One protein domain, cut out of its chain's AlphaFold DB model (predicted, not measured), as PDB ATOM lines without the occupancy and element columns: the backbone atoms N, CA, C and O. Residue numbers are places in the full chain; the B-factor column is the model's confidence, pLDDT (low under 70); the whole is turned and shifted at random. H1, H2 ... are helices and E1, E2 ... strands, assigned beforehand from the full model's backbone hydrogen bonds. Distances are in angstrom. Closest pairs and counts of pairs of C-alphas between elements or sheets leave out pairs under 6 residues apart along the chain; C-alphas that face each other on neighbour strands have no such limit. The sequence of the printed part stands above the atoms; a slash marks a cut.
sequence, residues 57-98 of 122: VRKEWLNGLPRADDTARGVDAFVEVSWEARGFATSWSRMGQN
ATOM      1  N   VAL A  57     280.428 182.898 107.521       88.62
ATOM      2  CA  VAL A  57     281.770 182.358 107.707       88.62
ATOM      3  C   VAL A  57     281.865 181.054 106.935       88.62
ATOM      4  O   VAL A  57     280.953 180.231 106.977       88.62
ATOM      5  N   ARG A  58     282.977 180.853 106.228       90.38
ATOM      6  CA  ARG A  58     283.244 179.596 105.528       90.38
ATOM      7  C   ARG A  58     283.189 178.421 106.516       90.38
ATOM      8  O   ARG A  58     283.882 178.448 107.537       90.38
ATOM      9  N   LYS A  59     282.410 177.388 106.199       87.56
ATOM     10  CA  LYS A  59     282.119 176.261 107.093       87.56
ATOM     11  C   LYS A  59     283.381 175.549 107.573       87.56
ATOM     12  O   LYS A  59     283.600 175.444 108.778       87.56
ATOM     13  N   GLU A  60     284.253 175.132 106.661       85.75
ATOM     14  CA  GLU A  60     285.441 174.363 107.044       85.75
ATOM     15  C   GLU A  60     286.475 175.200 107.797       85.75
ATOM     16  O   GLU A  60     287.249 174.697 108.612       85.75
ATOM     17  N   TRP A  61     286.447 176.516 107.584       81.69
ATOM     18  CA  TRP A  61     287.230 177.427 108.404       81.69
ATOM     19  C   TRP A  61     286.695 177.485 109.846       81.69
ATOM     20  O   TRP A  61     287.477 177.416 110.791       81.69
ATOM     21  N   LEU A  62     285.371 177.536 110.029       82.75
ATOM     22  CA  LEU A  62     284.733 177.546 111.352       82.75
ATOM     23  C   LEU A  62     284.959 176.234 112.130       82.75
ATOM     24  O   LEU A  62     285.051 176.251 113.365       82.75
ATOM     25  N   ASN A  63     285.090 175.121 111.402       81.94
ATOM     26  CA  ASN A  63     285.402 173.791 111.931       81.94
ATOM     27  C   ASN A  63     286.881 173.610 112.317       81.94
ATOM     28  O   ASN A  63     287.226 172.604 112.930       81.94
ATOM     29  N   GLY A  64     287.750 174.576 112.000       73.44
ATOM     30  CA  GLY A  64     289.162 174.536 112.375       73.44
ATOM     31  C   GLY A  64     290.039 173.676 111.461       73.44
ATOM     32  O   GLY A  64     291.109 173.252 111.903       73.44
ATOM     33  N   LEU A  65     289.634 173.424 110.206       64.44
ATOM     34  CA  LEU A  65     290.493 172.691 109.272       64.44
ATOM     35  C   LEU A  65     291.828 173.431 109.043       64.44
ATOM     36  O   LEU A  65     291.838 174.658 108.863       64.44
ATOM     37  N   PRO A  66     292.971 172.714 109.027       64.19
ATOM     38  CA  PRO A  66     294.274 173.315 108.776       64.19
ATOM     39  C   PRO A  66     294.319 174.030 107.423       64.19
ATOM     40  O   PRO A  66     294.004 173.462 106.385       64.19
ATOM     41  N   ARG A  67     294.827 175.268 107.416       63.84
ATOM     42  CA  ARG A  67     295.032 176.074 106.195       63.84
ATOM     43  C   ARG A  67     296.035 175.458 105.196       63.84
ATOM     44  O   ARG A  67     296.213 176.007 104.120       63.84
ATOM     45  N   ALA A  68     296.730 174.384 105.571       59.09
ATOM     46  CA  ALA A  68     297.739 173.743 104.729       59.09
ATOM     47  C   ALA A  68     297.124 173.003 103.524       59.09
ATOM     48  O   ALA A  68     297.770 172.948 102.485       59.09
ATOM     49  N   ASP A  69     295.862 172.568 103.627       59.31
ATOM     50  CA  ASP A  69     295.143 171.819 102.584       59.31
ATOM     51  C   ASP A  69     293.916 172.602 102.079       59.31
ATOM     52  O   ASP A  69     292.797 172.100 102.006       59.31
ATOM     53  N   ASP A  70     294.103 173.893 101.786       69.00
ATOM     54  CA  ASP A  70     293.023 174.866 101.553       69.00
ATOM     55  C   ASP A  70     292.371 174.780 100.155       69.00
ATOM     56  O   ASP A  70     292.127 175.796  99.501       69.00
ATOM     57  N   THR A  71     292.066 173.566  99.693       78.88
ATOM     58  CA  THR A  71     291.349 173.300  98.430       78.88
ATOM     59  C   THR A  71     289.877 173.713  98.488       78.88
ATOM     60  O   THR A  71     289.220 173.846  97.461       78.88
ATOM     61  N   ALA A  72     289.360 173.963  99.691       81.06
ATOM     62  CA  ALA A  72     287.967 174.312  99.938       81.06
ATOM     63  C   ALA A  72     287.615 175.772  99.555       81.06
ATOM     64  O   ALA A  72     286.440 176.138  99.490       81.06
ATOM     65  N   ARG A  73     288.593 176.659  99.300       86.69
ATOM     66  CA  ARG A  73     288.285 178.032  98.844       86.69
ATOM     67  C   ARG A  73     287.580 178.017  97.487       86.69
ATOM     68  O   ARG A  73     288.042 177.380  96.553       86.69
ATOM     69  N   GLY A  74     286.493 178.780  97.381       89.06
ATOM     70  CA  GLY A  74     285.716 178.922  96.146       89.06
ATOM     71  C   GLY A  74     284.670 177.828  95.914       89.06
ATOM     72  O   GLY A  74     283.818 178.012  95.054       89.06
ATOM     73  N   VAL A  75     284.693 176.737  96.689       91.12
ATOM     74  CA  VAL A  75     283.740 175.616  96.561       91.12
ATOM     75  C   VAL A  75     283.033 175.248  97.870       91.12
ATOM     76  O   VAL A  75     282.034 174.535  97.841       91.12
ATOM     77  N   ASP A  76     283.533 175.717  99.016       90.69
ATOM     78  CA  ASP A  76     282.937 175.449 100.328       90.69
ATOM     79  C   ASP A  76     281.659 176.263 100.587       90.69
ATOM     80  O   ASP A  76     281.449 177.352 100.046       90.69
ATOM     81  N   ALA A  77     280.829 175.740 101.484       93.38
ATOM     82  CA  ALA A  77     279.633 176.391 101.978       93.38
ATOM     83  C   ALA A  77     279.954 177.511 102.985       93.38
ATOM     84  O   ALA A  77     280.987 177.527 103.665       93.38
ATOM     85  N   PHE A  78     278.999 178.426 103.138       93.00
ATOM     86  CA  PHE A  78     279.022 179.488 104.137       93.00
ATOM     87  C   PHE A  78     277.932 179.258 105.185       93.00
ATOM     88  O   PHE A  78     276.813 178.870 104.860       93.00
ATOM     89  N   VAL A  79     278.268 179.509 106.449       92.44
ATOM     90  CA  VAL A  79     277.344 179.463 107.586       92.44
ATOM     91  C   VAL A  79     277.049 180.896 108.010       92.44
ATOM     92  O   VAL A  79     277.975 181.631 108.361       92.44
ATOM     93  N   GLU A  80     275.781 181.303 107.959       93.56
ATOM     94  CA  GLU A  80     275.353 182.617 108.446       93.56
ATOM     95  C   GLU A  80     275.572 182.731 109.961       93.56
ATOM     96  O   GLU A  80     275.316 181.794 110.720       93.56
ATOM     97  N   VAL A  81     276.023 183.900 110.412       88.69
ATOM     98  CA  VAL A  81     276.224 184.202 111.833       88.69
ATOM     99  C   VAL A  81     275.549 185.517 112.204       88.69
ATOM    100  O   VAL A  81     275.305 186.380 111.361       88.69
ATOM    101  N   SER A  82     275.232 185.674 113.489       88.69
ATOM    102  CA  SER A  82     274.643 186.914 113.998       88.69
ATOM    103  C   SER A  82     275.668 188.052 114.038       88.69
ATOM    104  O   SER A  82     276.832 187.831 114.380       88.69
ATOM    105  N   TRP A  83     275.200 189.272 113.754       86.56
ATOM    106  CA  TRP A  83     275.938 190.519 113.990       86.56
ATOM    107  C   TRP A  83     276.207 190.793 115.470       86.56
ATOM    108  O   TRP A  83     277.124 191.548 115.783       86.56
ATOM    109  N   GLU A  84     275.420 190.198 116.371       87.06
ATOM    110  CA  GLU A  84     275.596 190.366 117.812       87.06
ATOM    111  C   GLU A  84     277.042 190.106 118.221       87.06
ATOM    112  O   GLU A  84     277.674 189.158 117.740       87.06
ATOM    113  N   ALA A  85     277.552 190.906 119.163       61.81
ATOM    114  CA  ALA A  85     278.948 190.840 119.592       61.81
ATOM    115  C   ALA A  85     279.356 189.415 119.985       61.81
ATOM    116  O   ALA A  85     280.476 189.007 119.717       61.81
ATOM    117  N   ARG A  86     278.435 188.617 120.540       61.16
ATOM    118  CA  ARG A  86     278.672 187.198 120.845       61.16
ATOM    119  C   ARG A  86     278.828 186.327 119.593       61.16
ATOM    120  O   ARG A  86     279.696 185.459 119.584       61.16
ATOM    121  N   GLY A  87     278.032 186.540 118.545       63.28
ATOM    122  CA  GLY A  87     278.125 185.799 117.279       63.28
ATOM    123  C   GLY A  87     279.405 186.133 116.511       63.28
ATOM    124  O   GLY A  87     280.128 185.234 116.066       63.28
ATOM    125  N   PHE A  88     279.747 187.421 116.458       62.28
ATOM    126  CA  PHE A  88     280.997 187.881 115.863       62.28
ATOM    127  C   PHE A  88     282.220 187.462 116.695       62.28
ATOM    128  O   PHE A  88     283.156 186.881 116.150       62.28
ATOM    129  N   ALA A  89     282.204 187.659 118.018       59.94
ATOM    130  CA  ALA A  89     283.300 187.270 118.907       59.94
ATOM    131  C   ALA A  89     283.513 185.756 118.952       59.94
ATOM    132  O   ALA A  89     284.656 185.328 118.948       59.94
ATOM    133  N   THR A  90     282.466 184.923 118.915       62.09
ATOM    134  CA  THR A  90     282.641 183.457 118.832       62.09
ATOM    135  C   THR A  90     283.380 183.063 117.552       62.09
ATOM    136  O   THR A  90     284.286 182.228 117.581       62.09
ATOM    137  N   SER A  91     283.039 183.710 116.435       61.38
ATOM    138  CA  SER A  91     283.727 183.517 115.156       61.38
ATOM    139  C   SER A  91     285.171 184.042 115.212       61.38
ATOM    140  O   SER A  91     286.096 183.382 114.745       61.38
ATOM    141  N   TRP A  92     285.396 185.189 115.855       61.38
ATOM    142  CA  TRP A  92     286.710 185.821 116.004       61.38
ATOM    143  C   TRP A  92     287.644 185.097 116.979       61.38
ATOM    144  O   TRP A  92     288.830 184.934 116.701       61.38
ATOM    145  N   SER A  93     287.148 184.587 118.103       60.41
ATOM    146  CA  SER A  93     287.931 183.772 119.035       60.41
ATOM    147  C   SER A  93     288.417 182.483 118.368       60.41
ATOM    148  O   SER A  93     289.537 182.054 118.631       60.41
ATOM    149  N   ARG A  94     287.637 181.917 117.435       60.38
ATOM    150  CA  ARG A  94     288.095 180.831 116.553       60.38
ATOM    151  C   ARG A  94     289.146 181.301 115.531       60.38
ATOM    152  O   ARG A  94     290.039 180.520 115.219       60.38
ATOM    153  N   MET A  95     289.134 182.570 115.087       60.16
ATOM    154  CA  MET A  95     290.231 183.152 114.275       60.16
ATOM    155  C   MET A  95     291.548 183.226 115.046       60.16
ATOM    156  O   MET A  95     292.605 182.912 114.495       60.16
ATOM    157  N   GLY A  96     291.487 183.664 116.307       52.94
ATOM    158  CA  GLY A  96     292.659 183.895 117.154       52.94
ATOM    159  C   GLY A  96     293.361 182.622 117.627       52.94
ATOM    160  O   GLY A  96     294.542 182.675 117.956       52.94
ATOM    161  N   GLN A  97     292.677 181.475 117.615       50.41
ATOM    162  CA  GLN A  97     293.245 180.181 118.009       50.41
ATOM    163  C   GLN A  97     294.092 179.508 116.919       50.41
ATOM    164  O   GLN A  97     294.459 178.349 117.077       50.41
ATOM    165  N   ASN A  98     294.444 180.200 115.828       47.38
ATOM    166  CA  ASN A  98     295.417 179.681 114.868       47.38
ATOM    167  C   ASN A  98     296.837 179.723 115.478       47.38
ATOM    168  O   ASN A  98     297.456 180.793 115.481       47.38
TER     169      ASN A  98
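What this domain is: This is residues 57 to 98 of the 122 residues of the protein "Molybdopterin_N domain-containing protein" of Streptomyces sp. Ag82_G6-1 (UniProt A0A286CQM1). A flat, open loop of chain runs round a short helix, H1: the unnamed stretch of residues 63 to 77 swings out at one end, E1 runs along one long side past the first printed residues, and the longer helix H2 slants along the other end. The printed part has 42 residues, with two named helices and one named strand in the order H1, E1, H2; its class is mostly helix, though the named elements hold 19 residues, under half. It is only just compact, close to loose, with a radius of gyration of the C-alphas of 10.8 A, and its outline, only just flat, spans 30 by 20 by 11 A.

How they stand to each other: Residues 57 to 58 form a short antiparallel pairing with residues 78 to 79 of E1, which is residues 78 to 80 and pairs with no named strand. H1, residues 59 to 62, has its closest C-alpha pair with E1 at Lys 59 and Phe 78, 5.4 A apart. H2, residues 85 to 96, is close to H1 but not clearly touching: their closest C-alphas, of Leu 62 and Arg 94, are 7.0 A apart. E1 and H2 are apart. In H2 every O i to N i+4 pair is within hydrogen-bond range; H1 is too short for such a pair, and its one O i to N i+3 pair is within range.

Where its parts are: H1 begins at C-alpha 59, (282.119, 176.261, 107.093), and measures 5.2 A from first to last C-alpha. E1 measures 6.5 A. H2 measures 15.6 A and ends at C-alpha 96, (292.659, 183.895, 117.154).

The domain as a whole: The two C-alphas farthest apart, those of Asp 69 and Glu 84, are 31.0 A apart. The printed part has no cut. The link from H1 to E1 is long, 15 residues, and the one from E1 to H2 is tight, 4 residues. The mean pLDDT of the printed part is 74.2, with residues 65 to 70 and 85 to 98 under 70.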